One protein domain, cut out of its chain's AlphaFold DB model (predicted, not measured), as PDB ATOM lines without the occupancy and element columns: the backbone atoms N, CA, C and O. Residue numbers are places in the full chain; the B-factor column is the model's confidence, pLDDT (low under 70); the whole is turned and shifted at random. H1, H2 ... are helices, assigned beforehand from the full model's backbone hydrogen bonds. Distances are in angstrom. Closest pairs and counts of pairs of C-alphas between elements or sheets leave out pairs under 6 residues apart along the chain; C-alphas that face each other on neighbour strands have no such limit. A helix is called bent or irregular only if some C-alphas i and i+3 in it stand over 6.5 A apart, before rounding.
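Overview. This is residues 17 to 188 of the 251 residues of an uncharacterized protein of Hoeflea sp (UniProt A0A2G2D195). Two helices side by side, H3 and H5, run opposite ways, and a second, looser pair that also runs opposite ways, H7 and H8, packs on H3 at a steep tilt, H7 on residues 74 to 82 of H3 and H8, with its residues 168 to 175, on residues 59 to 62 of H3. H6 lies near H5 and H8, H4 sits at one end of the whole, and H2 with the loop 46 to 58 sits at the other. The printed part has 172 residues with eight named helices, H1 to H8 in order, and no named strand: class all helix. It is compact, with a radius of gyration of the C-alphas of 16.0 A and spans of 46 by 34 by 27 A.

Arrangement. H1, residues 17 to 30, touches H5, residues 99 to 113, only at their ends, with Ser 17 and Val 113 the closest C-alphas at 4.1 A. H2, residues 42 to 45, touches no helix but is near H3, residues 59 to 83, the hub. H3 is irregular, with C-alphas 65 and 68 9.7 A apart. It only just touches H4, residues 87 to 94, and only at the corner, with 3 pairs of C-alphas within 8 A, Phe 83 and Val 90 closest at 5.6 A. H3 touches H5 at a shallow tilt of 20 degrees, opposite ways; the closest C-alphas, Val 72 and Ala 107, are 5.2 A apart. H6, residues 123 to 134, is near H5. H3 touches H7, residues 141 to 157, with the C-alphas of Phe 78 and Thr 154 closest at 5.5 A, and H8, residues 168 to 187, with those of Phe 59 and Ala 171 closest at 5.1 A. Every O i to N i+4 pair is within hydrogen-bond range in H1, H5, H6, H7 and H8, against 15 of 21 in H3 and 2 of 4 in H4; H2 is too short for such a pair.

Along the chain. H1 begins at C-alpha 17 (-23.911, 4.528, -127.882), and H8 ends at C-alpha 187 (-45.599, 2.327, -132.414). From first to last C-alpha, H3 measures 26.4 A, H7 24.3 A and H8 28.6 A.

Size, cuts and confidence. The C-alphas of Arg 40 and Glu 87, the two farthest apart, are 47.4 A apart. The printed part has no cut, the links H1 to H2 and H2 to H3 are long, and no printed residue is under 70 in pLDDT.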
ATOM      1  N   SER A  17     -24.471   3.342-127.214       96.06
ATOM      2  CA  SER A  17     -23.911   4.528-127.882       96.06
ATOM      3  C   SER A  17     -23.523   4.273-129.336       96.06
ATOM      4  O   SER A  17     -23.946   5.027-130.203       96.06
ATOM      5  N   GLU A  18     -22.762   3.210-129.625       96.19
ATOM      6  CA  GLU A  18     -22.299   2.924-130.993       96.19
ATOM      7  C   GLU A  18     -23.467   2.607-131.932       96.19
ATOM      8  O   GLU A  18     -23.576   3.185-133.014       96.19
ATOM      9  N   LYS A  19     -24.396   1.745-131.499       96.44
ATOM     10  CA  LYS A  19     -25.571   1.401-132.306       96.44
ATOM     11  C   LYS A  19     -26.425   2.636-132.603       96.44
ATOM     12  O   LYS A  19     -26.800   2.854-133.750       96.44
ATOM     13  N   ILE A  20     -26.731   3.444-131.589       97.56
ATOM     14  CA  ILE A  20     -27.564   4.642-131.757       97.56
ATOM     15  C   ILE A  20     -26.849   5.702-132.603       97.56
ATOM     16  O   ILE A  20     -27.492   6.349-133.428       97.56
ATOM     17  N   GLN A  21     -25.530   5.849-132.455       97.94
ATOM     18  CA  GLN A  21     -24.713   6.694-133.326       97.94
ATOM     19  C   GLN A  21     -24.827   6.243-134.789       97.94
ATOM     20  O   GLN A  21     -25.110   7.065-135.656       97.94
ATOM     21  N   GLN A  22     -24.658   4.949-135.075       97.75
ATOM     22  CA  GLN A  22     -24.769   4.409-136.434       97.75
ATOM     23  C   GLN A  22     -26.182   4.571-137.010       97.75
ATOM     24  O   GLN A  22     -26.325   5.020-138.151       97.75
ATOM     25  N   ASP A  23     -27.217   4.271-136.221       97.69
ATOM     26  CA  ASP A  23     -28.617   4.433-136.623       97.69
ATOM     27  C   ASP A  23     -28.922   5.904-136.964       97.69
ATOM     28  O   ASP A  23     -29.537   6.193-137.995       97.69
ATOM     29  N   TYR A  24     -28.459   6.846-136.132       98.12
ATOM     30  CA  TYR A  24     -28.628   8.271-136.405       98.12
ATOM     31  C   TYR A  24     -27.825   8.720-137.620       98.12
ATOM     32  O   TYR A  24     -28.359   9.459-138.436       98.12
ATOM     33  N   ILE A  25     -26.571   8.286-137.784       97.94
ATOM     34  CA  ILE A  25     -25.769   8.649-138.961       97.94
ATOM     35  C   ILE A  25     -26.477   8.189-140.237       97.94
ATOM     36  O   ILE A  25     -26.606   8.975-141.172       97.94
ATOM     37  N   ALA A  26     -26.995   6.959-140.273       97.62
ATOM     38  CA  ALA A  26     -27.752   6.461-141.419       97.62
ATOM     39  C   ALA A  26     -29.011   7.306-141.690       97.62
ATOM     40  O   ALA A  26     -29.258   7.700-142.832       97.62
ATOM     41  N   PHE A  27     -29.774   7.634-140.640       97.06
ATOM     42  CA  PHE A  27     -30.935   8.524-140.726       97.06
ATOM     43  C   PHE A  27     -30.561   9.933-141.214       97.06
ATOM     44  O   PHE A  27     -31.217  10.497-142.086       97.06
ATOM     45  N   ALA A  28     -29.496  10.519-140.685       96.81
ATOM     46  CA  ALA A  28     -29.076  11.868-141.012       96.81
ATOM     47  C   ALA A  28     -28.515  11.953-142.440       96.81
ATOM     48  O   ALA A  28     -28.764  12.934-143.134       96.81
ATOM     49  N   VAL A  29     -27.826  10.912-142.918       94.56
ATOM     50  CA  VAL A  29     -27.377  10.810-144.314       94.56
ATOM     51  C   VAL A  29     -28.562  10.719-145.273       94.56
ATOM     52  O   VAL A  29     -28.596  11.453-146.260       94.56
ATOM     53  N   SER A  30     -29.564   9.879-144.985       93.69
ATOM     54  CA  SER A  30     -30.743   9.762-145.858       93.69
ATOM     55  C   SER A  30     -31.554  11.061-145.933       93.69
ATOM     56  O   SER A  30     -32.159  11.349-146.965       93.69
ATOM     57  N   ASN A  31     -31.484  11.885-144.885       92.75
ATOM     58  CA  ASN A  31     -32.108  13.205-144.810       92.75
ATOM     59  C   ASN A  31     -31.170  14.367-145.195       92.75
ATOM     60  O   ASN A  31     -31.540  15.525-145.026       92.75
ATOM     61  N   ARG A  32     -29.966  14.088-145.725       90.56
ATOM     62  CA  ARG A  32     -28.967  15.100-146.143       90.56
ATOM     63  C   ARG A  32     -28.550  16.076-145.029       90.56
ATOM     64  O   ARG A  32     -28.142  17.204-145.298       90.56
ATOM     65  N   LEU A  33     -28.648  15.639-143.777       94.00
ATOM     66  CA  LEU A  33     -28.178  16.360-142.591       94.00
ATOM     67  C   LEU A  33     -26.694  16.088-142.313       94.00
ATOM     68  O   LEU A  33     -26.015  16.922-141.723       94.00
ATOM     69  N   LEU A  34     -26.190  14.931-142.740       94.50
ATOM     70  CA  LEU A  34     -24.780  14.552-142.663       94.50
ATOM     71  C   LEU A  34     -24.278  14.095-144.044       94.50
ATOM     72  O   LEU A  34     -25.079  13.620-144.855       94.50
ATOM     73  N   PRO A  35     -22.965  14.205-144.328       89.94
ATOM     74  CA  PRO A  35     -22.400  13.746-145.592       89.94
ATOM     75  C   PRO A  35     -22.406  12.214-145.673       89.94
ATOM     76  O   PRO A  35     -22.360  11.523-144.658       89.94
ATOM     77  N   THR A  36     -22.410  11.662-146.886       88.31
ATOM     78  CA  THR A  36     -22.513  10.208-147.125       88.31
ATOM     79  C   THR A  36     -21.387   9.386-146.487       88.31
ATOM     80  O   THR A  36     -21.576   8.217-146.147       88.31
ATOM     81  N   ASP A  37     -20.224   9.994-146.261       85.69
ATOM     82  CA  ASP A  37     -19.061   9.406-145.599       85.69
ATOM     83  C   ASP A  37     -18.946   9.766-144.107       85.69
ATOM     84  O   ASP A  37     -17.899   9.526-143.509       85.69
ATOM     85  N   ALA A  38     -20.009  10.282-143.474       92.50
ATOM     86  CA  ALA A  38     -20.012  10.731-142.075       92.50
ATOM     87  C   ALA A  38     -19.456   9.705-141.074       92.50
ATOM     88  O   ALA A  38     -18.754  10.076-140.139       92.50
ATOM     89  N   HIS A  39     -19.687   8.413-141.318       91.44
ATOM     90  CA  HIS A  39     -19.149   7.299-140.525       91.44
ATOM     91  C   HIS A  39     -17.607   7.192-140.536       91.44
ATOM     92  O   HIS A  39     -17.044   6.389-139.800       91.44
ATOM     93  N   ARG A  40     -16.913   7.965-141.382       88.69
ATOM     94  CA  ARG A  40     -15.443   8.032-141.485       88.69
ATOM     95  C   ARG A  40     -14.874   9.376-141.041       88.69
ATOM     96  O   ARG A  40     -13.657   9.545-141.036       88.69
ATOM     97  N   ILE A  41     -15.728  10.344-140.716       91.38
ATOM     98  CA  ILE A  41     -15.295  11.677-140.306       91.38
ATOM     99  C   ILE A  41     -15.016  11.630-138.808       91.38
ATOM    100  O   ILE A  41     -15.943  11.498-138.010       91.38
ATOM    101  N   ALA A  42     -13.737  11.729-138.440       92.00
ATOM    102  CA  ALA A  42     -13.267  11.574-137.065       92.00
ATOM    103  C   ALA A  42     -14.032  12.472-136.081       92.00
ATOM    104  O   ALA A  42     -14.452  12.008-135.027       92.00
ATOM    105  N   GLU A  43     -14.286  13.730-136.442       92.00
ATOM    106  CA  GLU A  43     -15.015  14.661-135.574       92.00
ATOM    107  C   GLU A  43     -16.505  14.340-135.423       92.00
ATOM    108  O   GLU A  43     -17.110  14.768-134.444       92.00
ATOM    109  N   ILE A  44     -17.098  13.602-136.365       94.88
ATOM    110  CA  ILE A  44     -18.476  13.121-136.238       94.88
ATOM    111  C   ILE A  44     -18.486  11.893-135.333       94.88
ATOM    112  O   ILE A  44     -19.258  11.863-134.386       94.88
ATOM    113  N   VAL A  45     -17.630  10.898-135.574       96.50
ATOM    114  CA  VAL A  45     -17.683   9.623-134.832       96.50
ATOM    115  C   VAL A  45     -17.063   9.678-133.431       96.50
ATOM    116  O   VAL A  45     -17.338   8.806-132.612       96.50
ATOM    117  N   SER A  46     -16.262  10.706-133.137       96.88
ATOM    118  CA  SER A  46     -15.692  10.967-131.809       96.88
ATOM    119  C   SER A  46     -16.770  11.077-130.722       96.88
ATOM    120  O   SER A  46     -17.850  11.608-130.981       96.88
ATOM    121  N   LEU A  47     -16.442  10.644-129.499       97.75
ATOM    122  CA  LEU A  47     -17.227  10.901-128.280       97.75
ATOM    123  C   LEU A  47     -16.864  12.234-127.606       97.75
ATOM    124  O   LEU A  47     -17.575  12.697-126.719       97.75
ATOM    125  N   ASP A  48     -15.782  12.870-128.043       96.25
ATOM    126  CA  ASP A  48     -15.368  14.183-127.566       96.25
ATOM    127  C   ASP A  48     -15.884  15.280-128.492       96.25
ATOM    128  O   ASP A  48     -15.641  15.255-129.707       96.25
ATOM    129  N   ALA A  49     -16.575  16.258-127.909       95.38
ATOM    130  CA  ALA A  49     -17.069  17.427-128.615       95.38
ATOM    131  C   ALA A  49     -15.916  18.339-129.057       95.38
ATOM    132  O   ALA A  49     -14.973  18.618-128.313       95.38
ATOM    133  N   SER A  50     -16.019  18.884-130.271       92.50
ATOM    134  CA  SER A  50     -15.076  19.903-130.727       92.50
ATOM    135  C   SER A  50     -15.282  21.225-129.983       92.50
ATOM    136  O   SER A  50     -16.407  21.681-129.791       92.50
ATOM    137  N   ASN A  51     -14.186  21.909-129.656       90.12
ATOM    138  CA  ASN A  51     -14.213  23.261-129.088       90.12
ATOM    139  C   ASN A  51     -14.352  24.374-130.157       90.12
ATOM    140  O   ASN A  51     -14.257  25.567-129.862       90.12
ATOM    141  N   ASP A  52     -14.527  23.987-131.422       90.44
ATOM    142  CA  ASP A  52     -14.836  24.886-132.530       90.44
ATOM    143  C   ASP A  52     -16.346  25.145-132.592       90.44
ATOM    144  O   ASP A  52     -17.107  24.252-132.963       90.44
ATOM    145  N   ILE A  53     -16.770  26.370-132.266       91.12
ATOM    146  CA  ILE A  53     -18.181  26.790-132.261       91.12
ATOM    147  C   ILE A  53     -18.887  26.566-133.607       91.12
ATOM    148  O   ILE A  53     -20.100  26.381-133.639       91.12
ATOM    149  N   ALA A  54     -18.152  26.545-134.724       89.19
ATOM    150  CA  ALA A  54     -18.734  26.308-136.042       89.19
ATOM    151  C   ALA A  54     -19.109  24.835-136.279       89.19
ATOM    152  O   ALA A  54     -19.806  24.525-137.246       89.19
ATOM    153  N   LYS A  55     -18.646  23.915-135.424       91.06
ATOM    154  CA  LYS A  55     -18.952  22.485-135.512       91.06
ATOM    155  C   LYS A  55     -20.063  22.133-134.517       91.06
ATOM    156  O   LYS A  55     -19.888  22.392-133.325       91.06
ATOM    157  N   PRO A  56     -21.181  21.526-134.949       95.75
ATOM    158  CA  PRO A  56     -22.226  21.098-134.026       95.75
ATOM    159  C   PRO A  56     -21.737  19.962-133.121       95.75
ATOM    160  O   PRO A  56     -20.976  19.095-133.558       95.75
ATOM    161  N   ILE A  57     -22.219  19.948-131.879       97.75
ATOM    162  CA  ILE A  57     -22.007  18.837-130.945       97.75
ATOM    163  C   ILE A  57     -22.938  17.703-131.361       97.75
ATOM    164  O   ILE A  57     -24.157  17.862-131.351       97.75
ATOM    165  N   GLN A  58     -22.395  16.545-131.719       98.31
ATOM    166  CA  GLN A  58     -23.233  15.368-131.934       98.31
ATOM    167  C   GLN A  58     -23.733  14.851-130.583       98.31
ATOM    168  O   GLN A  58     -23.012  14.921-129.594       98.31
ATOM    169  N   PHE A  59     -24.956  14.324-130.488       98.56
ATOM    170  CA  PHE A  59     -25.513  14.020-129.164       98.56
ATOM    171  C   PHE A  59     -24.748  12.926-128.398       98.56
ATOM    172  O   PHE A  59     -24.755  12.931-127.171       98.56
ATOM    173  N   TRP A  60     -24.029  12.031-129.084       98.44
ATOM    174  CA  TRP A  60     -23.115  11.062-128.455       98.44
ATOM    175  C   TRP A  60     -21.817  11.690-127.922       98.44
ATOM    176  O   TRP A  60     -20.969  10.981-127.396       98.44
ATOM    177  N   GLN A  61     -21.652  13.006-128.070       98.38
ATOM    178  CA  GLN A  61     -20.552  13.790-127.508       98.38
ATOM    179  C   GLN A  61     -20.974  14.582-126.270       98.38
ATOM    180  O   GLN A  61     -20.125  15.163-125.593       98.38
ATOM    181  N   LEU A  62     -22.273  14.632-125.953       98.44
ATOM    182  CA  LEU A  62     -22.798  15.468-124.873       98.44
ATOM    183  C   LEU A  62     -22.202  15.121-123.508       98.44
ATOM    184  O   LEU A  62     -22.063  16.014-122.674       98.44
ATOM    185  N   PHE A  63     -21.790  13.871-123.270       98.56
ATOM    186  CA  PHE A  63     -21.137  13.512-122.015       98.56
ATOM    187  C   PHE A  63     -19.804  14.243-121.815       98.56
ATOM    188  O   PHE A  63     -19.528  14.677-120.699       98.56
ATOM    189  N   SER A  64     -19.020  14.452-122.881       97.69
ATOM    190  CA  SER A  64     -17.752  15.201-122.814       97.69
ATOM    191  C   SER A  64     -17.931  16.673-122.406       97.69
ATOM    192  O   SER A  64     -16.979  17.313-121.972       97.69
ATOM    193  N   VAL A  65     -19.158  17.201-122.495       97.06
ATOM    194  CA  VAL A  65     -19.500  18.596-122.168       97.06
ATOM    195  C   VAL A  65     -20.267  18.702-120.850       97.06
ATOM    196  O   VAL A  65     -19.981  19.567-120.021       97.06
ATOM    197  N   LEU A  66     -21.243  17.819-120.635       97.69
ATOM    198  CA  LEU A  66     -22.165  17.871-119.500       97.69
ATOM    199  C   LEU A  66     -21.697  17.034-118.304       97.69
ATOM    200  O   LEU A  66     -21.930  17.409-117.151       97.69
ATOM    201  N   GLY A  67     -21.074  15.886-118.561       97.81
ATOM    202  CA  GLY A  67     -20.841  14.856-117.554       97.81
ATOM    203  C   GLY A  67     -22.134  14.282-116.958       97.81
ATOM    204  O   GLY A  67     -23.254  14.715-117.243       97.81
ATOM    205  N   ALA A  68     -21.982  13.280-116.089       97.56
ATOM    206  CA  ALA A  68     -23.119  12.565-115.508       97.56
ATOM    207  C   ALA A  68     -24.019  13.466-114.646       97.56
ATOM    208  O   ALA A  68     -25.238  13.351-114.708       97.56
ATOM    209  N   GLU A  69     -23.435  14.367-113.851       97.69
ATOM    210  CA  GLU A  69     -24.195  15.178-112.896       97.69
ATOM    211  C   GLU A  69     -25.236  16.059-113.595       97.69
ATOM    212  O   GLU A  69     -26.411  16.023-113.234       97.69
ATOM    213  N   ARG A  70     -24.836  16.811-114.626       98.12
ATOM    214  CA  ARG A  70     -25.748  17.707-115.352       98.12
ATOM    215  C   ARG A  70     -26.835  16.928-116.088       98.12
ATOM    216  O   ARG A  70     -27.996  17.324-116.032       98.12
ATOM    217  N   ILE A  71     -26.481  15.795-116.699       98.62
ATOM    218  CA  ILE A  71     -27.443  14.895-117.353       98.62
ATOM    219  C   ILE A  71     -28.484  14.392-116.342       98.62
ATOM    220  O   ILE A  71     -29.683  14.477-116.597       98.62
ATOM    221  N   VAL A  72     -28.041  13.923-115.171       98.69
ATOM    222  CA  VAL A  72     -28.938  13.455-114.102       98.69
ATOM    223  C   VAL A  72     -29.864  14.574-113.631       98.69
ATOM    224  O   VAL A  72     -31.043  14.310-113.418       98.69
ATOM    225  N   ARG A  73     -29.375  15.814-113.498       98.69
ATOM    226  CA  ARG A  73     -30.200  16.955-113.065       98.69
ATOM    227  C   ARG A  73     -31.302  17.309-114.063       98.69
ATOM    228  O   ARG A  73     -32.437  17.488-113.641       98.69
ATOM    229  N   ILE A  74     -31.008  17.313-115.364       98.69
ATOM    230  CA  ILE A  74     -32.028  17.543-116.405       98.69
ATOM    231  C   ILE A  74     -33.123  16.468-116.329       98.69
ATOM    232  O   ILE A  74     -34.315  16.774-116.323       98.69
ATOM    233  N   VAL A  75     -32.730  15.197-116.213       98.75
ATOM    234  CA  VAL A  75     -33.679  14.077-116.105       98.75
ATOM    235  C   VAL A  75     -34.463  14.115-114.784       98.75
ATOM    236  O   VAL A  75     -35.643  13.766-114.743       98.75
ATOM    237  N   GLU A  76     -33.832  14.547-113.692       98.75
ATOM    238  CA  GLU A  76     -34.489  14.764-112.402       98.75
ATOM    239  C   GLU A  76     -35.581  15.833-112.502       98.75
ATOM    240  O   GLU A  76     -36.712  15.582-112.074       98.75
ATOM    241  N   ASP A  77     -35.279  16.983-113.104       98.69
ATOM    242  CA  ASP A  77     -36.250  18.058-113.316       98.69
ATOM    243  C   ASP A  77     -37.408  17.598-114.209       98.69
ATOM    244  O   ASP A  77     -38.570  17.887-113.911       98.69
ATOM    245  N   PHE A  78     -37.124  16.806-115.247       98.75
ATOM    246  CA  PHE A  78     -38.150  16.165-116.071       98.75
ATOM    247  C   PHE A  78     -39.092  15.283-115.255       98.75
ATOM    248  O   PHE A  78     -40.307  15.490-115.266       98.75
ATOM    249  N   TYR A  79     -38.567  14.325-114.493       98.69
ATOM    250  CA  TYR A  79     -39.440  13.411-113.761       98.69
ATOM    251  C   TYR A  79     -40.162  14.057-112.583       98.69
ATOM    252  O   TYR A  79     -41.247  13.597-112.225       98.69
ATOM    253  N   ARG A  80     -39.633  15.141-112.007       98.31
ATOM    254  CA  ARG A  80     -40.397  15.959-111.056       98.31
ATOM    255  C   ARG A  80     -41.654  16.535-111.706       98.31
ATOM    256  O   ARG A  80     -42.710  16.467-111.086       98.31
ATOM    257  N   ARG A  81     -41.567  17.022-112.951       98.56
ATOM    258  CA  ARG A  81     -42.744  17.488-113.707       98.56
ATOM    259  C   ARG A  81     -43.681  16.345-114.059       98.56
ATOM    260  O   ARG A  81     -44.869  16.457-113.791       98.56
ATOM    261  N   VAL A  82     -43.149  15.227-114.565       98.44
ATOM    262  CA  VAL A  82     -43.947  14.029-114.883       98.44
ATOM    263  C   VAL A  82     -44.775  13.584-113.686       98.44
ATOM    264  O   VAL A  82     -45.958  13.333-113.846       98.44
ATOM    265  N   PHE A  83     -44.186  13.496-112.489       98.38
ATOM    266  CA  PHE A  83     -44.883  13.029-111.284       98.38
ATOM    267  C   PHE A  83     -45.780  14.086-110.621       98.38
ATOM    268  O   PHE A  83     -46.547  13.738-109.725       98.38
ATOM    269  N   ALA A  84     -45.698  15.348-111.047       98.19
ATOM    270  CA  ALA A  84     -46.605  16.420-110.639       98.19
ATOM    271  C   ALA A  84     -47.773  16.621-111.626       98.19
ATOM    272  O   ALA A  84     -48.571  17.540-111.448       98.19
ATOM    273  N   ASP A  85     -47.848  15.797-112.671       98.31
ATOM    274  CA  ASP A  85     -48.801  15.942-113.766       98.31
ATOM    275  C   ASP A  85     -50.163  15.262-113.497       98.31
ATOM    276  O   ASP A  85     -50.437  14.730-112.421       98.31
ATOM    277  N   GLU A  86     -51.039  15.274-114.498       97.25
ATOM    278  CA  GLU A  86     -52.350  14.650-114.518       97.25
ATOM    279  C   GLU A  86     -52.273  13.135-114.271       97.25
ATOM    280  O   GLU A  86     -51.447  12.412-114.839       97.25
ATOM    281  N   GLU A  87     -53.214  12.627-113.474       97.62
ATOM    282  CA  GLU A  87     -53.238  11.236-113.009       97.62
ATOM    283  C   GLU A  87     -53.214  10.210-114.152       97.62
ATOM    284  O   GLU A  87     -52.544   9.180-114.053       97.62
ATOM    285  N   TRP A  88     -53.897  10.491-115.268       97.25
ATOM    286  CA  TRP A  88     -53.929   9.580-116.416       97.25
ATOM    287  C   TRP A  88     -52.525   9.324-116.986       97.25
ATOM    288  O   TRP A  88     -52.236   8.200-117.390       97.25
ATOM    289  N   PHE A  89     -51.648  10.333-116.956       97.88
ATOM    290  CA  PHE A  89     -50.268  10.248-117.424       97.88
ATOM    291  C   PHE A  89     -49.361   9.660-116.337       97.88
ATOM    292  O   PHE A  89     -48.678   8.658-116.566       97.88
ATOM    293  N   VAL A  90     -49.431  10.207-115.115       97.88
ATOM    294  CA  VAL A  90     -48.637   9.761-113.952       97.88
ATOM    295  C   VAL A  90     -48.837   8.274-113.668       97.88
ATOM    296  O   VAL A  90     -47.874   7.562-113.372       97.88
ATOM    297  N   SER A  91     -50.076   7.781-113.762       97.19
ATOM    298  CA  SER A  91     -50.418   6.410-113.374       97.19
ATOM    299  C   SER A  91     -49.685   5.347-114.194       97.19
ATOM    300  O   SER A  91     -49.503   4.234-113.699       97.19
ATOM    301  N   VAL A  92     -49.250   5.655-115.421       96.56
ATOM    302  CA  VAL A  92     -48.465   4.725-116.245       96.56
ATOM    303  C   VAL A  92     -47.058   4.566-115.665       96.56
ATOM    304  O   VAL A  92     -46.588   3.446-115.483       96.56
ATOM    305  N   PHE A  93     -46.418   5.668-115.264       96.25
ATOM    306  CA  PHE A  93     -45.100   5.642-114.623       96.25
ATOM    307  C   PHE A  93     -45.159   5.051-113.211       96.25
ATOM    308  O   PHE A  93     -44.337   4.201-112.860       96.25
ATOM    309  N   ALA A  94     -46.138   5.466-112.405       96.62
ATOM    310  CA  ALA A  94     -46.260   5.068-111.003       96.62
ATOM    311  C   ALA A  94     -46.492   3.556-110.819       96.62
ATOM    312  O   ALA A  94     -46.065   2.992-109.812       96.62
ATOM    313  N   ARG A  95     -47.107   2.885-111.804       95.44
ATOM    314  CA  ARG A  95     -47.270   1.419-111.822       95.44
ATOM    315  C   ARG A  95     -45.951   0.659-111.977       95.44
ATOM    316  O   ARG A  95     -45.861  -0.480-111.534       95.44
ATOM    317  N   VAL A  96     -44.945   1.274-112.598       94.19
ATOM    318  CA  VAL A  96     -43.622   0.671-112.833       94.19
ATOM    319  C   VAL A  96     -42.690   0.919-111.650       94.19
ATOM    320  O   VAL A  96     -41.949   0.033-111.233       94.19
ATOM    321  N   GLY A  97     -42.722   2.130-111.096       95.94
ATOM    322  CA  GLY A  97     -41.883   2.516-109.971       95.94
ATOM    323  C   GLY A  97     -42.030   3.987-109.600       95.94
ATOM    324  O   GLY A  97     -42.614   4.782-110.334       95.94
ATOM    325  N   GLY A  98     -41.481   4.359-108.443       96.69
ATOM    326  CA  GLY A  98     -41.481   5.749-107.983       96.69
ATOM    327  C   GLY A  98     -40.516   6.647-108.766       96.69
ATOM    328  O   GLY A  98     -39.658   6.169-109.505       96.69
ATOM    329  N   VAL A  99     -40.595   7.960-108.537       97.88
ATOM    330  CA  VAL A  99     -39.811   8.986-109.254       97.88
ATOM    331  C   VAL A  99     -38.311   8.665-109.354       97.88
ATOM    332  O   VAL A  99     -37.731   8.736-110.433       97.88
ATOM    333  N   ARG A 100     -37.681   8.193-108.269       98.00
ATOM    334  CA  ARG A 100     -36.248   7.835-108.257       98.00
ATOM    335  C   ARG A 100     -35.898   6.688-109.205       98.00
ATOM    336  O   ARG A 100     -34.807   6.685-109.763       98.00
ATOM    337  N   HIS A 101     -36.795   5.716-109.376       97.19
ATOM    338  CA  HIS A 101     -36.582   4.604-110.304       97.19
ATOM    339  C   HIS A 101     -36.473   5.116-111.743       97.19
ATOM    340  O   HIS A 101     -35.565   4.723-112.478       97.19
ATOM    341  N   HIS A 102     -37.376   6.020-112.113       97.75
ATOM    342  CA  HIS A 102     -37.436   6.596-113.448       97.75
ATOM    343  C   HIS A 102     -36.273   7.545-113.730       97.75
ATOM    344  O   HIS A 102     -35.636   7.407-114.772       97.75
ATOM    345  N   ILE A 103     -35.919   8.402-112.763       98.50
ATOM    346  CA  ILE A 103     -34.738   9.273-112.855       98.50
ATOM    347  C   ILE A 103     -33.490   8.438-113.131       98.50
ATOM    348  O   ILE A 103     -32.808   8.658-114.127       98.50
ATOM    349  N   ASN A 104     -33.220   7.439-112.285       97.81
ATOM    350  CA  ASN A 104     -32.034   6.600-112.436       97.81
ATOM    351  C   ASN A 104     -32.036   5.869-113.784       97.81
ATOM    352  O   ASN A 104     -31.019   5.819-114.462       97.81
ATOM    353  N   THR A 105     -33.181   5.315-114.190       96.69
ATOM    354  CA  THR A 105     -33.278   4.517-115.417       96.69
ATOM    355  C   THR A 105     -33.061   5.361-116.671       96.69
ATOM    356  O   THR A 105     -32.270   4.967-117.528       96.69
ATOM    357  N   GLN A 106     -33.725   6.513-116.792       97.94
ATOM    358  CA  GLN A 106     -33.580   7.367-117.972       97.94
ATOM    359  C   GLN A 106     -32.231   8.093-117.985       97.94
ATOM    360  O   GLN A 106     -31.608   8.163-119.040       97.94
ATOM    361  N   ALA A 107     -31.729   8.557-116.836       98.44
ATOM    362  CA  ALA A 107     -30.417   9.198-116.773       98.44
ATOM    363  C   ALA A 107     -29.300   8.218-117.145       98.44
ATOM    364  O   ALA A 107     -28.412   8.578-117.910       98.44
ATOM    365  N   SER A 108     -29.375   6.960-116.695       98.25
ATOM    366  CA  SER A 108     -28.454   5.911-117.142       98.25
ATOM    367  C   SER A 108     -28.493   5.707-118.658       98.25
ATOM    368  O   SER A 108     -27.440   5.537-119.260       98.25
ATOM    369  N   MET A 109     -29.680   5.746-119.279       98.19
ATOM    370  CA  MET A 109     -29.826   5.648-120.737       98.19
ATOM    371  C   MET A 109     -29.191   6.844-121.451       98.19
ATOM    372  O   MET A 109     -28.431   6.651-122.395       98.19
ATOM    373  N   TRP A 110     -29.443   8.065-120.971       98.62
ATOM    374  CA  TRP A 110     -28.858   9.275-121.550       98.62
ATOM    375  C   TRP A 110     -27.337   9.261-121.425       98.62
ATOM    376  O   TRP A 110     -26.658   9.436-122.426       98.62
ATOM    377  N   VAL A 111     -26.794   8.982-120.237       98.69
ATOM    378  CA  VAL A 111     -25.342   8.889-120.022       98.69
ATOM    379  C   VAL A 111     -24.714   7.834-120.936       98.69
ATOM    380  O   VAL A 111     -23.674   8.102-121.529       98.69
ATOM    381  N   ASP A 112     -25.348   6.670-121.090       98.50
ATOM    382  CA  ASP A 112     -24.865   5.611-121.976       98.50
ATOM    383  C   ASP A 112     -24.825   6.087-123.434       98.50
ATOM    384  O   ASP A 112     -23.757   6.126-124.043       98.50
ATOM    385  N   VAL A 113     -25.948   6.560-123.978       98.44
ATOM    386  CA  VAL A 113     -26.021   7.025-125.373       98.44
ATOM    387  C   VAL A 113     -25.100   8.224-125.634       98.44
ATOM    388  O   VAL A 113     -24.500   8.307-126.703       98.44
ATOM    389  N   MET A 114     -24.958   9.130-124.664       98.62
ATOM    390  CA  MET A 114     -24.201  10.381-124.790       98.62
ATOM    391  C   MET A 114     -22.679  10.222-124.645       98.62
ATOM    392  O   MET A 114     -21.979  11.233-124.670       98.62
ATOM    393  N   GLY A 115     -22.168   8.993-124.489       98.25
ATOM    394  CA  GLY A 115     -20.729   8.701-124.468       98.25
ATOM    395  C   GLY A 115     -20.108   8.590-123.072       98.25
ATOM    396  O   GLY A 115     -18.895   8.720-122.931       98.25
ATOM    397  N   GLY A 116     -20.911   8.364-122.031       98.00
ATOM    398  CA  GLY A 116     -20.435   8.210-120.652       98.00
ATOM    399  C   GLY A 116     -19.994   6.801-120.264       98.00
ATOM    400  O   GLY A 116     -19.469   6.613-119.170       98.00
ATOM    401  N   GLY A 117     -20.189   5.809-121.132       97.44
ATOM    402  CA  GLY A 117     -19.874   4.408-120.865       97.44
ATOM    403  C   GLY A 117     -21.096   3.556-120.491       97.44
ATOM    404  O   GLY A 117     -22.236   3.999-120.627       97.44
ATOM    405  N   PRO A 118     -20.883   2.303-120.055       96.88
ATOM    406  CA  PRO A 118     -21.912   1.258-120.001       96.88
ATOM    407  C   PRO A 118     -22.855   1.383-118.790       96.88
ATOM    408  O   PRO A 118     -22.858   0.538-117.894       96.88
ATOM    409  N   TYR A 119     -23.669   2.439-118.750       95.44
ATOM    410  CA  TYR A 119     -24.594   2.720-117.645       95.44
ATOM    411  C   TYR A 119     -25.989   2.106-117.826       95.44
ATOM    412  O   TYR A 119     -26.708   1.944-116.836       95.44
ATOM    413  N   TYR A 120     -26.396   1.740-119.048       96.25
ATOM    414  CA  TYR A 120     -27.752   1.250-119.319       96.25
ATOM    415  C   TYR A 120     -27.797  -0.245-119.651       96.25
ATOM    416  O   TYR A 120     -27.972  -0.669-120.796       96.25
ATOM    417  N   HIS A 121     -27.665  -1.075-118.616       93.00
ATOM    418  CA  HIS A 121     -27.742  -2.530-118.760       93.00
ATOM    419  C   HIS A 121     -29.047  -2.982-119.430       93.00
ATOM    420  O   HIS A 121     -30.135  -2.512-119.083       93.00
ATOM    421  N   GLY A 122     -28.925  -3.936-120.356       90.50
ATOM    422  CA  GLY A 122     -30.028  -4.469-121.158       90.50
ATOM    423  C   GLY A 122     -30.295  -3.703-122.458       90.50
ATOM    424  O   GLY A 122     -31.028  -4.220-123.296       90.50
ATOM    425  N   ALA A 123     -29.666  -2.536-122.652       92.88
ATOM    426  CA  ALA A 123     -29.601  -1.810-123.923       92.88
ATOM    427  C   ALA A 123     -30.968  -1.662-124.631       92.88
ATOM    428  O   ALA A 123     -32.003  -1.466-123.988       92.88
ATOM    429  N   ASP A 124     -30.974  -1.777-125.962       88.56
ATOM    430  CA  ASP A 124     -32.162  -1.645-126.813       88.56
ATOM    431  C   ASP A 124     -33.258  -2.667-126.452       88.56
ATOM    432  O   ASP A 124     -34.440  -2.338-126.492       88.56
ATOM    433  N   PHE A 125     -32.889  -3.873-125.987       91.06
ATOM    434  CA  PHE A 125     -33.859  -4.870-125.518       91.06
ATOM    435  C   PHE A 125     -34.647  -4.364-124.305       91.06
ATOM    436  O   PHE A 125     -35.875  -4.432-124.289       91.06
ATOM    437  N   ARG A 126     -33.958  -3.826-123.292       92.25
ATOM    438  CA  ARG A 126     -34.615  -3.269-122.102       92.25
ATOM    439  C   ARG A 126     -35.478  -2.064-122.459       92.25
ATOM    440  O   ARG A 126     -36.571  -1.926-121.909       92.25
ATOM    441  N   LEU A 127     -34.991  -1.211-123.359       91.06
ATOM    442  CA  LEU A 127     -35.718  -0.026-123.801       91.06
ATOM    443  C   LEU A 127     -37.015  -0.406-124.531       91.06
ATOM    444  O   LEU A 127     -38.083   0.075-124.160       91.06
ATOM    445  N   ASN A 128     -36.941  -1.321-125.503       90.19
ATOM    446  CA  ASN A 128     -38.120  -1.831-126.198       90.19
ATOM    447  C   ASN A 128     -39.069  -2.537-125.221       90.19
ATOM    448  O   ASN A 128     -40.264  -2.249-125.217       90.19
ATOM    449  N   PHE A 129     -38.554  -3.391-124.329       92.50
ATOM    450  CA  PHE A 129     -39.388  -4.060-123.331       92.50
ATOM    451  C   PHE A 129     -40.172  -3.049-122.488       92.50
ATOM    452  O   PHE A 129     -41.369  -3.234-122.271       92.50
ATOM    453  N   HIS A 130     -39.520  -1.968-122.046       90.88
ATOM    454  CA  HIS A 130     -40.175  -0.905-121.293       90.88
ATOM    455  C   HIS A 130     -41.303  -0.242-122.095       90.88
ATOM    456  O   HIS A 130     -42.423  -0.174-121.593       90.88
ATOM    457  N   HIS A 131     -41.065   0.186-123.335       92.38
ATOM    458  CA  HIS A 131     -42.116   0.830-124.129       92.38
ATOM    459  C   HIS A 131     -43.258  -0.120-124.494       92.38
ATOM    460  O   HIS A 131     -44.421   0.256-124.386       92.38
ATOM    461  N   THR A 132     -42.952  -1.373-124.822       91.75
ATOM    462  CA  THR A 132     -43.950  -2.359-125.253       91.75
ATOM    463  C   THR A 132     -44.799  -2.903-124.101       91.75
ATOM    464  O   THR A 132     -45.981  -3.176-124.291       91.75
ATOM    465  N   HIS A 133     -44.235  -3.060-122.901       90.94
ATOM    466  CA  HIS A 133     -44.927  -3.743-121.796       90.94
ATOM    467  C   HIS A 133     -45.290  -2.822-120.634       90.94
ATOM    468  O   HIS A 133     -46.290  -3.057-119.961       90.94
ATOM    469  N   ASN A 134     -44.497  -1.778-120.390       90.06
ATOM    470  CA  ASN A 134     -44.660  -0.925-119.215       90.06
ATOM    471  C   ASN A 134     -45.274   0.435-119.559       90.06
ATOM    472  O   ASN A 134     -46.058   0.962-118.776       90.06
ATOM    473  N   ALA A 135     -44.930   0.995-120.721       92.00
ATOM    474  CA  ALA A 135     -45.342   2.336-121.130       92.00
ATOM    475  C   ALA A 135     -46.232   2.359-122.383       92.00
ATOM    476  O   ALA A 135     -46.508   3.436-122.900       92.00
ATOM    477  N   ILE A 136     -46.739   1.208-122.841       95.06
ATOM    478  CA  ILE A 136     -47.496   1.091-124.103       95.06
ATOM    479  C   ILE A 136     -48.698   2.037-124.177       95.06
ATOM    480  O   ILE A 136     -49.012   2.569-125.235       95.06
ATOM    481  N   GLN A 137     -49.325   2.322-123.032       95.12
ATOM    482  CA  GLN A 137     -50.450   3.257-122.916       95.12
ATOM    483  C   GLN A 137     -50.078   4.703-123.284       95.12
ATOM    484  O   GLN A 137     -50.956   5.489-123.634       95.12
ATOM    485  N   LEU A 138     -48.792   5.055-123.213       96.19
ATOM    486  CA  LEU A 138     -48.255   6.360-123.597       96.19
ATOM    487  C   LEU A 138     -47.561   6.348-124.962       96.19
ATOM    488  O   LEU A 138     -47.220   7.421-125.450       96.19
ATOM    489  N   MET A 139     -47.406   5.190-125.611       96.75
ATOM    490  CA  MET A 139     -46.855   5.088-126.970       96.75
ATOM    491  C   MET A 139     -47.929   5.424-128.016       96.75
ATOM    492  O   MET A 139     -48.272   4.627-128.884       96.75
ATOM    493  N   THR A 140     -48.512   6.608-127.868       96.69
ATOM    494  CA  THR A 140     -49.599   7.160-128.680       96.69
ATOM    495  C   THR A 140     -49.295   8.622-128.979       96.69
ATOM    496  O   THR A 140     -48.499   9.236-128.272       96.69
ATOM    497  N   GLU A 141     -49.981   9.214-129.956       96.94
ATOM    498  CA  GLU A 141     -49.834  10.640-130.270       96.94
ATOM    499  C   GLU A 141     -50.072  11.532-129.039       96.94
ATOM    500  O   GLU A 141     -49.234  12.363-128.702       96.94
ATOM    501  N   ARG A 142     -51.158  11.295-128.287       97.19
ATOM    502  CA  ARG A 142     -51.472  12.051-127.060       97.19
ATOM    503  C   ARG A 142     -50.394  11.891-125.983       97.19
ATOM    504  O   ARG A 142     -50.077  12.845-125.272       97.19
ATOM    505  N   GLY A 143     -49.870  10.676-125.815       97.62
ATOM    506  CA  GLY A 143     -48.802  10.406-124.853       97.62
ATOM    507  C   GLY A 143     -47.499  11.103-125.244       97.62
ATOM    508  O   GLY A 143     -46.884  11.753-124.398       97.62
ATOM    509  N   ALA A 144     -47.133  11.033-126.525       97.69
ATOM    510  CA  ALA A 144     -45.976  11.709-127.097       97.69
ATOM    511  C   ALA A 144     -46.090  13.234-126.978       97.69
ATOM    512  O   ALA A 144     -45.157  13.869-126.497       97.69
ATOM    513  N   GLU A 145     -47.241  13.822-127.317       97.69
ATOM    514  CA  GLU A 145     -47.485  15.262-127.178       97.69
ATOM    515  C   GLU A 145     -47.290  15.718-125.727       97.69
ATOM    516  O   GLU A 145     -46.597  16.706-125.460       97.69
ATOM    517  N   ARG A 146     -47.859  14.976-124.764       98.00
ATOM    518  CA  ARG A 146     -47.731  15.319-123.345       98.00
ATOM    519  C   ARG A 146     -46.292  15.194-122.860       98.00
ATOM    520  O   ARG A 146     -45.796  16.107-122.202       98.00
ATOM    521  N   TRP A 147     -45.617  14.101-123.210       98.31
ATOM    522  CA  TRP A 147     -44.214  13.882-122.866       98.31
ATOM    523  C   TRP A 147     -43.321  14.991-123.435       98.31
ATOM    524  O   TRP A 147     -42.508  15.561-122.707       98.31
ATOM    525  N   THR A 148     -43.521  15.349-124.706       98.31
ATOM    526  CA  THR A 148     -42.781  16.414-125.392       98.31
ATOM    527  C   THR A 148     -42.995  17.761-124.722       98.31
ATOM    528  O   THR A 148     -42.018  18.459-124.474       98.31
ATOM    529  N   ARG A 149     -44.236  18.111-124.359       98.31
ATOM    530  CA  ARG A 149     -44.527  19.365-123.649       98.31
ATOM    531  C   ARG A 149     -43.793  19.446-122.313       98.31
ATOM    532  O   ARG A 149     -43.116  20.431-122.052       98.31
ATOM    533  N   LEU A 150     -43.862  18.390-121.504       98.62
ATOM    534  CA  LEU A 150     -43.152  18.345-120.223       98.62
ATOM    535  C   LEU A 150     -41.634  18.454-120.396       98.62
ATOM    536  O   LEU A 150     -40.975  19.137-119.619       98.62
ATOM    537  N   MET A 151     -41.080  17.777-121.402       98.62
ATOM    538  CA  MET A 151     -39.651  17.821-121.688       98.62
ATOM    539  C   MET A 151     -39.222  19.202-122.199       98.62
ATOM    540  O   MET A 151     -38.170  19.690-121.800       98.62
ATOM    541  N   LEU A 152     -40.031  19.868-123.026       98.00
ATOM    542  CA  LEU A 152     -39.795  21.255-123.436       98.00
ATOM    543  C   LEU A 152     -39.733  22.185-122.225       98.00
ATOM    544  O   LEU A 152     -38.719  22.856-122.049       98.00
ATOM    545  N   ASP A 153     -40.756  22.155-121.370       98.12
ATOM    546  CA  ASP A 153     -40.817  22.982-120.162       98.12
ATOM    547  C   ASP A 153     -39.626  22.701-119.230       98.12
ATOM    548  O   ASP A 153     -39.068  23.614-118.627       98.12
ATOM    549  N   THR A 154     -39.196  21.439-119.123       98.44
ATOM    550  CA  THR A 154     -37.968  21.095-118.397       98.44
ATOM    551  C   THR A 154     -36.755  21.757-119.011       98.44
ATOM    552  O   THR A 154     -35.969  22.361-118.295       98.44
ATOM    553  N   LEU A 155     -36.562  21.625-120.317       97.62
ATOM    554  CA  LEU A 155     -35.337  22.080-120.952       97.62
ATOM    555  C   LEU A 155     -35.224  23.611-120.962       97.62
ATOM    556  O   LEU A 155     -34.109  24.111-120.837       97.62
ATOM    557  N   GLU A 156     -36.345  24.338-121.036       95.81
ATOM    558  CA  GLU A 156     -36.375  25.797-120.847       95.81
ATOM    559  C   GLU A 156     -35.968  26.200-119.417       95.81
ATOM    560  O   GLU A 156     -35.161  27.110-119.229       95.81
ATOM    561  N   ASP A 157     -36.432  25.463-118.403       96.81
ATOM    562  CA  ASP A 157     -36.143  25.751-116.990       96.81
ATOM    563  C   ASP A 157     -34.827  25.116-116.479       96.81
ATOM    564  O   ASP A 157     -34.422  25.332-115.332       96.81
ATOM    565  N   SER A 158     -34.140  24.320-117.306       94.44
ATOM    566  CA  SER A 158     -32.889  23.623-116.968       94.44
ATOM    567  C   SER A 158     -31.646  24.272-117.593       94.44
ATOM    568  O   SER A 158     -30.586  23.640-117.638       94.44
ATOM    569  N   ALA A 159     -31.721  25.534-118.035       91.44
ATOM    570  CA  ALA A 159     -30.593  26.255-118.641       91.44
ATOM    571  C   ALA A 159     -29.322  26.227-117.765       91.44
ATOM    572  O   ALA A 159     -28.224  25.997-118.272       91.44
ATOM    573  N   GLN A 160     -29.454  26.322-116.433       94.12
ATOM    574  CA  GLN A 160     -28.327  26.205-115.491       94.12
ATOM    575  C   GLN A 160     -27.557  24.872-115.590       94.12
ATOM    576  O   GLN A 160     -26.389  24.773-115.190       94.12
ATOM    577  N   HIS A 161     -28.195  23.823-116.110       96.19
ATOM    578  CA  HIS A 161     -27.591  22.511-116.298       96.19
ATOM    579  C   HIS A 161     -26.886  22.379-117.655       96.19
ATOM    580  O   HIS A 161     -26.027  21.511-117.771       96.19
ATOM    581  N   MET A 162     -27.127  23.271-118.624       94.06
ATOM    582  CA  MET A 162     -26.693  23.131-120.025       94.06
ATOM    583  C   MET A 162     -25.393  23.855-120.413       94.06
ATOM    584  O   MET A 162     -25.124  23.999-121.597       94.06
ATOM    585  N   THR A 163     -24.535  24.240-119.460       93.62
ATOM    586  CA  THR A 163     -23.297  25.021-119.721       93.62
ATOM    587  C   THR A 163     -23.553  26.316-120.515       93.62
ATOM    588  O   THR A 163     -24.683  26.622-120.877       93.62
ATOM    589  N   ASP A 164     -22.502  27.087-120.789       92.88
ATOM    590  CA  ASP A 164     -22.614  28.304-121.607       92.88
ATOM    591  C   ASP A 164     -22.426  28.032-123.111       92.88
ATOM    592  O   ASP A 164     -22.432  28.963-123.916       92.88
ATOM    593  N   ASP A 165     -22.224  26.771-123.512       95.62
ATOM    594  CA  ASP A 165     -22.093  26.414-124.921       95.62
ATOM    595  C   ASP A 165     -23.470  26.335-125.599       95.62
ATOM    596  O   ASP A 165     -24.234  25.397-125.337       95.62
ATOM    597  N   PRO A 166     -23.790  27.257-126.527       95.69
ATOM    598  CA  PRO A 166     -25.104  27.318-127.154       95.69
ATOM    599  C   PRO A 166     -25.419  26.086-128.012       95.69
ATOM    600  O   PRO A 166     -26.575  25.869-128.356       95.69
ATOM    601  N   ARG A 167     -24.425  25.251-128.345       97.38
ATOM    602  CA  ARG A 167     -24.611  24.024-129.133       97.38
ATOM    603  C   ARG A 167     -25.202  22.870-128.320       97.38
ATOM    604  O   ARG A 167     -25.690  21.909-128.911       97.38
ATOM    605  N   VAL A 168     -25.192  22.949-126.985       97.88
ATOM    606  CA  VAL A 168     -25.736  21.894-126.109       97.88
ATOM    607  C   VAL A 168     -27.239  21.710-126.316       97.88
ATOM    608  O   VAL A 168     -27.705  20.579-126.463       97.88
ATOM    609  N   ARG A 169     -28.005  22.808-126.363       97.69
ATOM    610  CA  ARG A 169     -29.466  22.762-126.527       97.69
ATOM    611  C   ARG A 169     -29.870  22.137-127.877       97.69
ATOM    612  O   ARG A 169     -30.629  21.167-127.841       97.69
ATOM    613  N   PRO A 170     -29.326  22.557-129.038       98.25
ATOM    614  CA  PRO A 170     -29.575  21.885-130.316       98.25
ATOM    615  C   PRO A 170     -29.178  20.405-130.351       98.25
ATOM    616  O   PRO A 170     -29.898  19.586-130.928       98.25
ATOM    617  N   ALA A 171     -28.078  20.024-129.698       98.56
ATOM    618  CA  ALA A 171     -27.662  18.627-129.612       98.56
ATOM    619  C   ALA A 171     -28.661  17.771-128.809       98.56
ATOM    620  O   ALA A 171     -29.031  16.681-129.252       98.56
ATOM    621  N   LEU A 172     -29.164  18.280-127.676       98.62
ATOM    622  CA  LEU A 172     -30.236  17.637-126.904       98.62
ATOM    623  C   LEU A 172     -31.534  17.537-127.714       98.62
ATOM    624  O   LEU A 172     -32.156  16.476-127.756       98.62
ATOM    625  N   ASN A 173     -31.917  18.604-128.412       98.62
ATOM    626  CA  ASN A 173     -33.115  18.611-129.255       98.62
ATOM    627  C   ASN A 173     -33.014  17.587-130.387       98.62
ATOM    628  O   ASN A 173     -33.988  16.901-130.692       98.62
ATOM    629  N   THR A 174     -31.827  17.446-130.979       98.62
ATOM    630  CA  THR A 174     -31.540  16.453-132.024       98.62
ATOM    631  C   THR A 174     -31.691  15.031-131.491       98.62
ATOM    632  O   THR A 174     -32.348  14.208-132.126       98.62
ATOM    633  N   PHE A 175     -31.142  14.752-130.305       98.62
ATOM    634  CA  PHE A 175     -31.309  13.468-129.619       98.62
ATOM    635  C   PHE A 175     -32.786  13.140-129.377       98.62
ATOM    636  O   PHE A 175     -33.261  12.081-129.784       98.62
ATOM    637  N   LEU A 176     -33.530  14.068-128.777       98.62
ATOM    638  CA  LEU A 176     -34.946  13.882-128.457       98.62
ATOM    639  C   LEU A 176     -35.805  13.696-129.710       98.62
ATOM    640  O   LEU A 176     -36.633  12.789-129.758       98.62
ATOM    641  N   SER A 177     -35.560  14.502-130.745       98.31
ATOM    642  CA  SER A 177     -36.276  14.415-132.021       98.31
ATOM    643  C   SER A 177     -36.016  13.083-132.718       98.31
ATOM    644  O   SER A 177     -36.955  12.446-133.188       98.31
ATOM    645  N   PHE A 178     -34.761  12.616-132.738       98.00
ATOM    646  CA  PHE A 178     -34.411  11.327-133.331       98.00
ATOM    647  C   PHE A 178     -35.102  10.155-132.623       98.00
ATOM    648  O   PHE A 178     -35.651   9.270-133.284       98.00
ATOM    649  N   PHE A 179     -35.110  10.148-131.287       97.50
ATOM    650  CA  PHE A 179     -35.775   9.093-130.522       97.50
ATOM    651  C   PHE A 179     -37.298   9.146-130.650       97.50
ATOM    652  O   PHE A 179     -37.915   8.098-130.829       97.50
ATOM    653  N   MET A 180     -37.907  10.335-130.627       97.75
ATOM    654  CA  MET A 180     -39.352  10.468-130.820       97.75
ATOM    655  C   MET A 180     -39.782   9.982-132.206       97.75
ATOM    656  O   MET A 180     -40.740   9.227-132.324       97.75
ATOM    657  N   GLU A 181     -39.019  10.327-133.241       96.75
ATOM    658  CA  GLU A 181     -39.240   9.850-134.605       96.75
ATOM    659  C   GLU A 181     -39.064   8.324-134.719       96.75
ATOM    660  O   GLU A 181     -39.849   7.644-135.384       96.75
ATOM    661  N   LYS A 182     -38.067   7.746-134.031       95.25
ATOM    662  CA  LYS A 182     -37.922   6.284-133.917       95.25
ATOM    663  C   LYS A 182     -39.182   5.661-133.307       95.25
ATOM    664  O   LYS A 182     -39.703   4.703-133.873       95.25
ATOM    665  N   TYR A 183     -39.680   6.203-132.197       96.00
ATOM    666  CA  TYR A 183     -40.850   5.663-131.501       96.00
ATOM    667  C   TYR A 183     -42.151   5.852-132.283       96.00
ATOM    668  O   TYR A 183     -42.951   4.926-132.347       96.00
ATOM    669  N   ALA A 184     -42.346   6.994-132.934       96.88
ATOM    670  CA  ALA A 184     -43.502   7.238-133.791       96.88
ATOM    671  C   ALA A 184     -43.634   6.166-134.878       96.88
ATOM    672  O   ALA A 184     -44.702   5.579-135.054       96.88
ATOM    673  N   ARG A 185     -42.518   5.821-135.535       95.50
ATOM    674  CA  ARG A 185     -42.476   4.734-136.523       95.50
ATOM    675  C   ARG A 185     -42.699   3.353-135.910       95.50
ATOM    676  O   ARG A 185     -43.402   2.542-136.502       95.50
ATOM    677  N   GLU A 186     -42.092   3.074-134.759       95.31
ATOM    678  CA  GLU A 186     -42.174   1.765-134.096       95.31
ATOM    679  C   GLU A 186     -43.584   1.460-133.565       95.31
ATOM    680  O   GLU A 186     -44.042   0.324-133.659       95.31
ATOM    681  N   PHE A 187     -44.287   2.474-133.053       96.12
ATOM    682  CA  PHE A 187     -45.599   2.327-132.414       96.12
ATOM    683  C   PHE A 187     -46.765   2.857-133.262       96.12
ATOM    684  O   PHE A 187     -47.920   2.725-132.864       96.12
ATOM    685  N   GLY A 188     -46.485   3.403-134.449       96.44
ATOM    686  CA  GLY A 188     -47.491   3.758-135.451       96.44
ATOM    687  C   GLY A 188     -48.330   4.988-135.106       96.44
ATOM    688  O   GLY A 188     -49.532   4.985-135.370       96.44
TER     689      GLY A 188